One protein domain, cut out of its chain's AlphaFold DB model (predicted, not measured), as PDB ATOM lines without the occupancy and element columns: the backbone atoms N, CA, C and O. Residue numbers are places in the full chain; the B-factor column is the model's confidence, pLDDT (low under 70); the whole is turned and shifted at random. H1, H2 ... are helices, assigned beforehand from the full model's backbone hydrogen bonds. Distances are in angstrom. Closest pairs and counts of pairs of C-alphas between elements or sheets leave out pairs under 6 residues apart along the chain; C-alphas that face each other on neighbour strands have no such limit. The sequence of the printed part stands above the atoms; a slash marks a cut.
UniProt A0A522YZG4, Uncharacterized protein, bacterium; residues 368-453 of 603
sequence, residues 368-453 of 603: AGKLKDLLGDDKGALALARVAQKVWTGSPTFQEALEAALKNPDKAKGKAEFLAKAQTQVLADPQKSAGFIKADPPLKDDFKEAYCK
ATOM      1  N   ALA A 368     107.597  97.215 142.020       90.88
ATOM      2  CA  ALA A 368     108.204  97.477 140.713       90.88
ATOM      3  C   ALA A 368     108.225  96.238 139.802       90.88
ATOM      4  O   ALA A 368     107.903  96.345 138.620       90.88
ATOM      5  N   GLY A 369     108.543  95.060 140.353       93.56
ATOM      6  CA  GLY A 369     108.520  93.796 139.604       93.56
ATOM      7  C   GLY A 369     107.119  93.455 139.091       93.56
ATOM      8  O   GLY A 369     106.925  93.271 137.895       93.56
ATOM      9  N   LYS A 370     106.115  93.501 139.978       96.25
ATOM     10  CA  LYS A 370     104.706  93.231 139.637       96.25
ATOM     11  C   LYS A 370     104.149  94.217 138.604       96.25
ATOM     12  O   LYS A 370     103.376  93.829 137.731       96.25
ATOM     13  N   LEU A 371     104.524  95.494 138.698       96.62
ATOM     14  CA  LEU A 371     104.131  96.510 137.721       96.62
ATOM     15  C   LEU A 371     104.765  96.257 136.357       96.62
ATOM     16  O   LEU A 371     104.076  96.381 135.348       96.62
ATOM     17  N   LYS A 372     106.041  95.860 136.320       95.12
ATOM     18  CA  LYS A 372     106.715  95.486 135.074       95.12
ATOM     19  C   LYS A 372     106.080  94.246 134.438       95.12
ATOM     20  O   LYS A 372     105.853  94.247 133.233       95.12
ATOM     21  N   ASP A 373     105.709  93.249 135.240       95.50
ATOM     22  CA  ASP A 373     105.029  92.038 134.759       95.50
ATOM     23  C   ASP A 373     103.661  92.339 134.123       95.50
ATOM     24  O   ASP A 373     103.289  91.711 133.129       95.50
ATOM     25  N   LEU A 374     102.906  93.299 134.676       96.81
ATOM     26  CA  LEU A 374     101.592  93.683 134.148       96.81
ATOM     27  C   LEU A 374     101.686  94.648 132.954       96.81
ATOM     28  O   LEU A 374     100.915  94.534 132.001       96.81
ATOM     29  N   LEU A 375     102.570  95.646 133.027       96.69
ATOM     30  CA  LEU A 375     102.566  96.794 132.114       96.69
ATOM     31  C   LEU A 375     103.610  96.691 130.996       96.69
ATOM     32  O   LEU A 375     103.432  97.346 129.962       96.69
ATOM     33  N   GLY A 376     104.634  95.850 131.167       95.12
ATOM     34  CA  GLY A 376     105.801  95.768 130.291       95.12
ATOM     35  C   GLY A 376     106.714  96.988 130.440       95.12
ATOM     36  O   GLY A 376     106.773  97.606 131.501       95.12
ATOM     37  N   ASP A 377     107.396  97.359 129.355       94.62
ATOM     38  CA  ASP A 377     108.277  98.539 129.288       94.62
ATOM     39  C   ASP A 377     107.541  99.818 128.820       94.62
ATOM     40  O   ASP A 377     108.148 100.789 128.369       94.62
ATOM     41  N   ASP A 378     106.209  99.826 128.917       94.75
ATOM     42  CA  ASP A 378     105.355 100.969 128.589       94.75
ATOM     43  C   ASP A 378     105.547 102.087 129.625       94.75
ATOM     44  O   ASP A 378     104.928 102.095 130.694       94.75
ATOM     45  N   LYS A 379     106.446 103.029 129.312       92.88
ATOM     46  CA  LYS A 379     106.822 104.134 130.207       92.88
ATOM     47  C   LYS A 379     105.629 104.972 130.656       92.88
ATOM     48  O   LYS A 379     105.573 105.353 131.822       92.88
ATOM     49  N   GLY A 380     104.662 105.219 129.768       93.12
ATOM     50  CA  GLY A 380     103.458 105.978 130.104       93.12
ATOM     51  C   GLY A 380     102.622 105.243 131.147       93.12
ATOM     52  O   GLY A 380     102.336 105.786 132.215       93.12
ATOM     53  N   ALA A 381     102.318 103.969 130.887       96.25
ATOM     54  CA  ALA A 381     101.578 103.132 131.825       96.25
ATOM     55  C   ALA A 381     102.285 103.007 133.188       96.25
ATOM     56  O   ALA A 381     101.632 103.102 134.231       96.25
ATOM     57  N   LEU A 382     103.613 102.834 133.193       96.62
ATOM     58  CA  LEU A 382     104.420 102.769 134.414       96.62
ATOM     59  C   LEU A 382     104.404 104.094 135.185       96.62
ATOM     60  O   LEU A 382     104.233 104.080 136.405       96.62
ATOM     61  N   ALA A 383     104.531 105.231 134.498       95.88
ATOM     62  CA  ALA A 383     104.444 106.549 135.119       95.88
ATOM     63  C   ALA A 383     103.066 106.762 135.758       95.88
ATOM     64  O   ALA A 383     102.979 107.113 136.935       95.88
ATOM     65  N   LEU A 384     101.980 106.466 135.035       96.94
ATOM     66  CA  LEU A 384     100.624 106.573 135.571       96.94
ATOM     67  C   LEU A 384     100.424 105.678 136.800       96.94
ATOM     68  O   LEU A 384      99.864 106.127 137.800       96.94
ATOM     69  N   ALA A 385     100.908 104.435 136.753       97.31
ATOM     70  CA  ALA A 385     100.809 103.501 137.869       97.31
ATOM     71  C   ALA A 385     101.609 103.959 139.097       97.31
ATOM     72  O   ALA A 385     101.115 103.832 140.215       97.31
ATOM     73  N   ARG A 386     102.800 104.545 138.912       96.31
ATOM     74  CA  ARG A 386     103.609 105.110 140.007       96.31
ATOM     75  C   ARG A 386     102.932 106.303 140.672       96.31
ATOM     76  O   ARG A 386     102.909 106.380 141.898       96.31
ATOM     77  N   VAL A 387     102.334 107.210 139.891       96.44
ATOM     78  CA  VAL A 387     101.536 108.311 140.462       96.44
ATOM     79  C   VAL A 387     100.350 107.734 141.225       96.44
ATOM     80  O   VAL A 387     100.140 108.083 142.386       96.44
ATOM     81  N   ALA A 388      99.624 106.798 140.607       96.94
ATOM     82  CA  ALA A 388      98.482 106.136 141.216       96.94
ATOM     83  C   ALA A 388      98.866 105.477 142.549       96.94
ATOM     84  O   ALA A 388      98.199 105.729 143.539       96.94
ATOM     85  N   GLN A 389      99.983 104.753 142.637       96.69
ATOM     86  CA  GLN A 389     100.468 104.129 143.878       96.69
ATOM     87  C   GLN A 389     100.599 105.117 145.049       96.69
ATOM     88  O   GLN A 389     100.394 104.733 146.199       96.69
ATOM     89  N   LYS A 390     100.927 106.389 144.780       95.88
ATOM     90  CA  LYS A 390     101.067 107.436 145.807       95.88
ATOM     91  C   LYS A 390      99.741 108.084 146.204       95.88
ATOM     92  O   LYS A 390      99.605 108.540 147.340       95.88
ATOM     93  N   VAL A 391      98.780 108.160 145.285       95.94
ATOM     94  CA  VAL A 391      97.500 108.856 145.517       95.94
ATOM     95  C   VAL A 391      96.332 107.928 145.808       95.94
ATOM     96  O   VAL A 391      95.337 108.398 146.353       95.94
ATOM     97  N   TRP A 392      96.453 106.641 145.485       96.81
ATOM     98  CA  TRP A 392      95.385 105.660 145.611       96.81
ATOM     99  C   TRP A 392      94.982 105.496 147.070       96.81
ATOM    100  O   TRP A 392      95.749 105.023 147.909       96.81
ATOM    101  N   THR A 393      93.741 105.862 147.363       91.19
ATOM    102  CA  THR A 393      93.148 105.717 148.691       91.19
ATOM    103  C   THR A 393      91.844 104.942 148.592       91.19
ATOM    104  O   THR A 393      91.066 105.159 147.666       91.19
ATOM    105  N   GLY A 394      91.585 104.066 149.562       90.06
ATOM    106  CA  GLY A 394      90.349 103.284 149.639       90.06
ATOM    107  C   GLY A 394      90.495 101.836 149.167       90.06
ATOM    108  O   GLY A 394      91.604 101.342 148.965       90.06
ATOM    109  N   SER A 395      89.350 101.157 149.049       90.00
ATOM    110  CA  SER A 395      89.244  99.759 148.620       90.00
ATOM    111  C   SER A 395      88.656  99.670 147.198       90.00
ATOM    112  O   SER A 395      87.721 100.414 146.890       90.00
ATOM    113  N   PRO A 396      89.169  98.779 146.328       93.69
ATOM    114  CA  PRO A 396      90.360  97.959 146.552       93.69
ATOM    115  C   PRO A 396      91.616  98.830 146.660       93.69
ATOM    116  O   PRO A 396      91.700  99.879 146.019       93.69
ATOM    117  N   THR A 397      92.576  98.406 147.477       96.62
ATOM    118  CA  THR A 397      93.881  99.073 147.582       96.62
ATOM    119  C   THR A 397      94.644  98.958 146.258       96.62
ATOM    120  O   THR A 397      94.327  98.115 145.416       96.62
ATOM    121  N   PHE A 398      95.684  99.776 146.063       97.44
ATOM    122  CA  PHE A 398      96.543  99.684 144.874       97.44
ATOM    123  C   PHE A 398      97.082  98.263 144.662       97.44
ATOM    124  O   PHE A 398      97.037  97.735 143.552       97.44
ATOM    125  N   GLN A 399      97.552  97.623 145.738       97.50
ATOM    126  CA  GLN A 399      98.087  96.267 145.680       97.50
ATOM    127  C   GLN A 399      97.000  95.240 145.339       97.50
ATOM    128  O   GLN A 399      97.233  94.389 144.488       97.50
ATOM    129  N   GLU A 400      95.810  95.339 145.934       97.25
ATOM    130  CA  GLU A 400      94.683  94.453 145.609       97.25
ATOM    131  C   GLU A 400      94.248  94.602 144.146       97.25
ATOM    132  O   GLU A 400      93.991  93.609 143.467       97.25
ATOM    133  N   ALA A 401      94.200  95.835 143.634       97.69
ATOM    134  CA  ALA A 401      93.868  96.100 142.240       97.69
ATOM    135  C   ALA A 401      94.937  95.554 141.277       97.69
ATOM    136  O   ALA A 401      94.585  94.974 140.250       97.69
ATOM    137  N   LEU A 402      96.220  95.699 141.621       97.88
ATOM    138  CA  LEU A 402      97.343  95.154 140.856       97.88
ATOM    139  C   LEU A 402      97.330  93.618 140.850       97.88
ATOM    140  O   LEU A 402      97.488  92.993 139.804       97.88
ATOM    141  N   GLU A 403      97.090  92.992 142.001       97.25
ATOM    142  CA  GLU A 403      97.016  91.534 142.116       97.25
ATOM    143  C   GLU A 403      95.795  90.951 141.401       97.25
ATOM    144  O   GLU A 403      95.903  89.895 140.778       97.25
ATOM    145  N   ALA A 404      94.650  91.638 141.434       96.75
ATOM    146  CA  ALA A 404      93.474  91.246 140.661       96.75
ATOM    147  C   ALA A 404      93.743  91.316 139.149       96.75
ATOM    148  O   ALA A 404      93.359  90.406 138.416       96.75
ATOM    149  N   ALA A 405      94.448  92.353 138.688       97.19
ATOM    150  CA  ALA A 405      94.812  92.510 137.284       97.19
ATOM    151  C   ALA A 405      95.798  91.434 136.804       97.19
ATOM    152  O   ALA A 405      95.615  90.880 135.722       97.19
ATOM    153  N   LEU A 406      96.794  91.080 137.625       97.00
ATOM    154  CA  LEU A 406      97.753  90.008 137.328       97.00
ATOM    155  C   LEU A 406      97.109  88.613 137.282       97.00
ATOM    156  O   LEU A 406      97.597  87.739 136.570       97.00
ATOM    157  N   LYS A 407      96.022  88.397 138.031       97.62
ATOM    158  CA  LYS A 407      95.262  87.136 138.037       97.62
ATOM    159  C   LYS A 407      94.243  87.033 136.897       97.62
ATOM    160  O   LYS A 407      93.605  85.989 136.767       97.62
ATOM    161  N   ASN A 408      94.052  88.082 136.094       96.69
ATOM    162  CA  ASN A 408      93.096  88.051 134.992       96.69
ATOM    163  C   ASN A 408      93.588  87.078 133.896       96.69
ATOM    164  O   ASN A 408      94.729  87.217 133.445       96.69
ATOM    165  N   PRO A 409      92.768  86.102 133.450       89.81
ATOM    166  CA  PRO A 409      93.163  85.165 132.395       89.81
ATOM    167  C   PRO A 409      93.465  85.869 131.065       89.81
ATOM    168  O   PRO A 409      94.293  85.395 130.290       89.81
ATOM    169  N   ASP A 410      92.834  87.019 130.821       95.81
ATOM    170  CA  ASP A 410      93.156  87.911 129.716       95.81
ATOM    171  C   ASP A 410      94.052  89.050 130.229       95.81
ATOM    172  O   ASP A 410      93.592  90.033 130.820       95.81
ATOM    173  N   LYS A 411      95.362  88.916 129.990       91.94
ATOM    174  CA  LYS A 411      96.369  89.896 130.427       91.94
ATOM    175  C   LYS A 411      96.115  91.297 129.863       91.94
ATOM    176  O   LYS A 411      96.371  92.280 130.557       91.94
ATOM    177  N   ALA A 412      95.608  91.407 128.632       94.44
ATOM    178  CA  ALA A 412      95.332  92.701 128.010       94.44
ATOM    179  C   ALA A 412      94.149  93.387 128.698       94.44
ATOM    180  O   ALA A 412      94.221  94.576 129.028       94.44
ATOM    181  N   LYS A 413      93.098  92.618 129.001       95.12
ATOM    182  CA  LYS A 413      91.957  93.099 129.781       95.12
ATOM    183  C   LYS A 413      92.361  93.495 131.204       95.12
ATOM    184  O   LYS A 413      91.993  94.578 131.651       95.12
ATOM    185  N   GLY A 414      93.178  92.683 131.879       95.12
ATOM    186  CA  GLY A 414      93.721  92.997 133.206       95.12
ATOM    187  C   GLY A 414      94.533  94.298 133.223       95.12
ATOM    188  O   GLY A 414      94.294  95.161 134.071       95.12
ATOM    189  N   LYS A 415      95.433  94.489 132.245       96.75
ATOM    190  CA  LYS A 415      96.191  95.742 132.062       96.75
ATOM    191  C   LYS A 415      95.253  96.939 131.866       96.75
ATOM    192  O   LYS A 415      95.422  97.956 132.539       96.75
ATOM    193  N   ALA A 416      94.258  96.826 130.986       96.25
ATOM    194  CA  ALA A 416      93.317  97.912 130.700       96.25
ATOM    195  C   ALA A 416      92.469  98.300 131.927       96.25
ATOM    196  O   ALA A 416      92.348  99.483 132.246       96.25
ATOM    197  N   GLU A 417      91.930  97.317 132.657       96.19
ATOM    198  CA  GLU A 417      91.134  97.552 133.870       96.19
ATOM    199  C   GLU A 417      91.959  98.202 134.990       96.19
ATOM    200  O   GLU A 417      91.477  99.113 135.671       96.19
ATOM    201  N   PHE A 418      93.211  97.769 135.172       97.94
ATOM    202  CA  PHE A 418      94.123  98.377 136.137       97.94
ATOM    203  C   PHE A 418      94.429  99.835 135.791       97.94
ATOM    204  O   PHE A 418      94.297 100.707 136.652       97.94
ATOM    205  N   LEU A 419      94.779 100.119 134.531       97.50
ATOM    206  CA  LEU A 419      95.104 101.475 134.090       97.50
ATOM    207  C   LEU A 419      93.898 102.418 134.169       97.50
ATOM    208  O   LEU A 419      94.066 103.564 134.577       97.50
ATOM    209  N   ALA A 420      92.681 101.943 133.887       96.38
ATOM    210  CA  ALA A 420      91.465 102.739 134.057       96.38
ATOM    211  C   ALA A 420      91.226 103.134 135.529       96.38
ATOM    212  O   ALA A 420      90.889 104.285 135.832       96.38
ATOM    213  N   LYS A 421      91.453 102.208 136.472       96.81
ATOM    214  CA  LYS A 421      91.366 102.502 137.913       96.81
ATOM    215  C   LYS A 421      92.484 103.442 138.364       96.81
ATOM    216  O   LYS A 421      92.206 104.403 139.079       96.81
ATOM    217  N   ALA A 422      93.713 103.213 137.905       96.88
ATOM    218  CA  ALA A 422      94.856 104.077 138.181       96.88
ATOM    219  C   ALA A 422      94.597 105.512 137.693       96.88
ATOM    220  O   ALA A 422      94.738 106.457 138.464       96.88
ATOM    221  N   GLN A 423      94.117 105.672 136.458       96.88
ATOM    222  CA  GLN A 423      93.704 106.959 135.901       96.88
ATOM    223  C   GLN A 423      92.635 107.635 136.763       96.88
ATOM    224  O   GLN A 423      92.769 108.813 137.084       96.88
ATOM    225  N   THR A 424      91.604 106.897 137.175       95.75
ATOM    226  CA  THR A 424      90.532 107.436 138.026       95.75
ATOM    227  C   THR A 424      91.087 107.987 139.344       95.75
ATOM    228  O   THR A 424      90.708 109.078 139.756       95.75
ATOM    229  N   GLN A 425      92.026 107.280 139.978       96.56
ATOM    230  CA  GLN A 425      92.652 107.714 141.233       96.56
ATOM    231  C   GLN A 425      93.567 108.929 141.037       96.56
ATOM    232  O   GLN A 425      93.537 109.858 141.838       96.56
ATOM    233  N   VAL A 426      94.335 108.966 139.943       96.56
ATOM    234  CA  VAL A 426      95.199 110.110 139.602       96.56
ATOM    235  C   VAL A 426      94.385 111.376 139.331       96.56
ATOM    236  O   VAL A 426      94.789 112.466 139.738       96.56
ATOM    237  N   LEU A 427      93.227 111.236 138.682       95.44
ATOM    238  CA  LEU A 427      92.342 112.351 138.344       95.44
ATOM    239  C   LEU A 427      91.397 112.762 139.483       95.44
ATOM    240  O   LEU A 427      90.822 113.846 139.411       95.44
ATOM    241  N   ALA A 428      91.242 111.944 140.529       94.88
ATOM    242  CA  ALA A 428      90.384 112.264 141.672       94.88
ATOM    243  C   ALA A 428      90.904 113.463 142.487       94.88
ATOM    244  O   ALA A 428      90.107 114.255 142.985       94.88
ATOM    245  N   ASP A 429      92.228 113.619 142.586       94.06
ATOM    246  CA  ASP A 429      92.881 114.769 143.222       94.06
ATOM    247  C   ASP A 429      94.092 115.237 142.388       94.06
ATOM    248  O   ASP A 429      95.240 114.857 142.651       94.06
ATOM    249  N   PRO A 430      93.860 116.071 141.355       92.94
ATOM    250  CA  PRO A 430      94.909 116.537 140.451       92.94
ATOM    251  C   PRO A 430      96.024 117.324 141.149       92.94
ATOM    252  O   PRO A 430      97.165 117.298 140.693       92.94
ATOM    253  N   GLN A 431      95.722 118.017 142.255       92.75
ATOM    254  CA  GLN A 431      96.707 118.807 142.998       92.75
ATOM    255  C   GLN A 431      97.664 117.903 143.770       92.75
ATOM    256  O   GLN A 431      98.881 118.077 143.682       92.75
ATOM    257  N   LYS A 432      97.125 116.906 144.479       94.62
ATOM    258  CA  LYS A 432      97.929 115.906 145.185       94.62
ATOM    259  C   LYS A 432      98.777 115.093 144.207       94.62
ATOM    260  O   LYS A 432      99.977 114.936 144.429       94.62
ATOM    261  N   SER A 433      98.187 114.655 143.094       96.31
ATOM    262  CA  SER A 433      98.899 113.977 142.006       96.31
ATOM    263  C   SER A 433     100.035 114.837 141.439       96.31
ATOM    264  O   SER A 433     101.169 114.369 141.355       96.31
ATOM    265  N   ALA A 434      99.781 116.114 141.130       94.88
ATOM    266  CA  ALA A 434     100.816 117.032 140.652       94.88
ATOM    267  C   ALA A 434     101.933 117.246 141.686       94.88
ATOM    268  O   ALA A 434     103.098 117.338 141.305       94.88
ATOM    269  N   GLY A 435     101.607 117.288 142.981       94.44
ATOM    270  CA  GLY A 435     102.592 117.370 144.061       94.44
ATOM    271  C   GLY A 435     103.568 116.191 144.056       94.44
ATOM    272  O   GLY A 435     104.779 116.403 144.113       94.44
ATOM    273  N   PHE A 436     103.063 114.963 143.907       95.25
ATOM    274  CA  PHE A 436     103.914 113.773 143.808       95.25
ATOM    275  C   PHE A 436     104.742 113.741 142.528       95.25
ATOM    276  O   PHE A 436     105.927 113.434 142.589       95.25
ATOM    277  N   ILE A 437     104.147 114.105 141.389       95.38
ATOM    278  CA  ILE A 437     104.870 114.155 140.115       95.38
ATOM    279  C   ILE A 437     105.995 115.199 140.179       95.38
ATOM    280  O   ILE A 437     107.095 114.939 139.717       95.38
ATOM    281  N   LYS A 438     105.774 116.372 140.790       94.44
ATOM    282  CA  LYS A 438     106.820 117.403 140.940       94.44
ATOM    283  C   LYS A 438     107.970 116.981 141.854       94.44
ATOM    284  O   LYS A 438     109.079 117.473 141.664       94.44
ATOM    285  N   ALA A 439     107.701 116.135 142.845       91.81
ATOM    286  CA  ALA A 439     108.694 115.696 143.821       91.81
ATOM    287  C   ALA A 439     109.676 114.642 143.271       91.81
ATOM    288  O   ALA A 439     110.712 114.412 143.888       91.81
ATOM    289  N   ASP A 440     109.369 114.020 142.128       91.94
ATOM    290  CA  ASP A 440     110.159 112.956 141.504       91.94
ATOM    291  C   ASP A 440     110.493 113.355 140.048       91.94
ATOM    292  O   ASP A 440     109.641 113.225 139.164       91.94
ATOM    293  N   PRO A 441     111.696 113.909 139.774       91.56
ATOM    294  CA  PRO A 441     112.045 114.416 138.444       91.56
ATOM    295  C   PRO A 441     111.962 113.362 137.323       91.56
ATOM    296  O   PRO A 441     111.343 113.670 136.305       91.56
ATOM    297  N   PRO A 442     112.471 112.121 137.492       91.38
ATOM    298  CA  PRO A 442     112.245 111.052 136.517       91.38
ATOM    299  C   PRO A 442     110.762 110.805 136.219       91.38
ATOM    300  O   PRO A 442     110.366 110.719 135.058       91.38
ATOM    301  N   LEU A 443     109.917 110.746 137.255       93.25
ATOM    302  CA  LEU A 443     108.476 110.560 137.081       93.25
ATOM    303  C   LEU A 443     107.821 111.745 136.360       93.25
ATOM    304  O   LEU A 443     106.915 111.545 135.552       93.25
ATOM    305  N   LYS A 444     108.269 112.974 136.637       93.94
ATOM    306  CA  LYS A 444     107.809 114.186 135.950       93.94
ATOM    307  C   LYS A 444     108.088 114.124 134.457       93.94
ATOM    308  O   LYS A 444     107.187 114.443 133.681       93.94
ATOM    309  N   ASP A 445     109.295 113.736 134.069       91.94
ATOM    310  CA  ASP A 445     109.700 113.688 132.667       91.94
ATOM    311  C   ASP A 445     108.948 112.583 131.917       91.94
ATOM    312  O   ASP A 445     108.330 112.870 130.888       91.94
ATOM    313  N   ASP A 446     108.873 111.373 132.489       92.50
ATOM    314  CA  ASP A 446     108.112 110.254 131.917       92.50
ATOM    315  C   ASP A 446     106.616 110.604 131.772       92.50
ATOM    316  O   ASP A 446     105.999 110.352 130.732       92.50
ATOM    317  N   PHE A 447     106.014 111.234 132.790       94.44
ATOM    318  CA  PHE A 447     104.600 111.622 132.759       94.44
ATOM    319  C   PHE A 447     104.338 112.749 131.752       94.44
ATOM    320  O   PHE A 447     103.353 112.699 131.012       94.44
ATOM    321  N   LYS A 448     105.212 113.764 131.691       93.56
ATOM    322  CA  LYS A 448     105.084 114.860 130.719       93.56
ATOM    323  C   LYS A 448     105.212 114.355 129.290       93.56
ATOM    324  O   LYS A 448     104.421 114.753 128.436       93.56
ATOM    325  N   GLU A 449     106.184 113.485 129.036       92.94
ATOM    326  CA  GLU A 449     106.388 112.889 127.725       92.94
ATOM    327  C   GLU A 449     105.173 112.072 127.273       92.94
ATOM    328  O   GLU A 449     104.735 112.232 126.134       92.94
ATOM    329  N   ALA A 450     104.603 111.256 128.162       93.62
ATOM    330  CA  ALA A 450     103.488 110.380 127.821       93.62
ATOM    331  C   ALA A 450     102.131 111.101 127.716       93.62
ATOM    332  O   ALA A 450     101.319 110.744 126.863       93.62
ATOM    333  N   TYR A 451     101.863 112.093 128.575       93.31
ATOM    334  CA  TYR A 451     100.504 112.627 128.764       93.31
ATOM    335  C   TYR A 451     100.347 114.127 128.503       93.31
ATOM    336  O   TYR A 451      99.212 114.587 128.339       93.31
ATOM    337  N   CYS A 452     101.449 114.885 128.468       91.19
ATOM    338  CA  CYS A 452     101.421 116.348 128.354       91.19
ATOM    339  C   CYS A 452     101.963 116.890 127.037       91.19
ATOM    340  O   CYS A 452     101.750 118.064 126.742       91.19
ATOM    341  N   LYS A 453     102.625 116.068 126.215       85.25
ATOM    342  CA  LYS A 453     102.960 116.482 124.852       85.25
ATOM    343  C   LYS A 453     101.652 116.701 124.072       85.25
ATOM    344  O   LYS A 453     100.826 115.785 124.027       85.25
TER     345      LYS A 453
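This is residues 368 to 453 of the 603 residues of an uncharacterized protein of bacterium (UniProt A0A522YZG4). Six helices are packed mostly crosswise round H2 in the middle, with the longest helix, H4, crossing H2 and running along one side of the domain. H1 and H3 lie together toward one end of the long axis, where H3 and the first part of H4 make a helical hairpin, and H5 and H6 make a corner that packs on H2 at the other end. The printed part has 86 residues, with six named helices in the order H1 to H6 and no named strand, and its class is all helix. It is compact, with a radius of gyration of the C-alphas of 12.3 A and spans of 35 by 28 by 20 A.

H1, residues 368 to 375, begins at C-alpha 368 at (108.204, 97.477, 140.713) and is 10.3 A long from first to last C-alpha. H2, residues 379 to 391, is 18.5 A long. H3, residues 398 to 406, is 12.3 A long. H4, residues 411 to 428, is 25.7 A long and begins at C-alpha 411 at (96.369, 89.896, 130.427). H5, residues 430 to 439, is 14.2 A long. H6, residues 441 to 452, is 14.8 A long and ends at C-alpha 452 at (101.421, 116.348, 128.354).

H2 is the hub and touches four helices. Residues 381 to 385 alone of H2 touch H1, with the C-alphas of Leu 375 and Ala 381 closest at 6.4 A, at a steep tilt of 56 degrees, opposite ways. H4 touches H2 with residues 419 to 426 alone; the closest C-alphas, of Ala 388 and Ala 422, are 5.2 A apart, and the tilt is steep at 51 degrees, the same way. H2 touches H6, closest at the C-alphas of Gly 380 and Ala 450, 5.0 A apart. H2 touches H5 with residues 387 to 391 alone, closest at the C-alphas of Val 391 and Ser 433, 6.4 A apart. H3 and H4 touch as a hairpin, closest at the C-alphas of Ala 405 and Gly 414, 4.2 A apart, at a shallow tilt of 21 degrees, opposite ways. H1 touches H3, where the C-alphas of Leu 374 and Leu 406 are closest at 6.2 A. H5 and H6 touch only at the corner by their link, closest at the C-alphas of Ile 437 and Lys 444, 5.1 A apart. H4 and H6 are apart, and so are H1 and H5. In H1, H2, H3, H4, H5 and H6 every O i to N i+4 pair is within hydrogen-bond range.

The two C-alphas farthest apart, those of Pro 409 and Ala 439, are 36.1 A from each other. The printed part has no cut. The link from H2 to H3 is short, with 6 residues, and the other four links are tight. The mean pLDDT of the printed part is 94.9, and no printed residue is under 70.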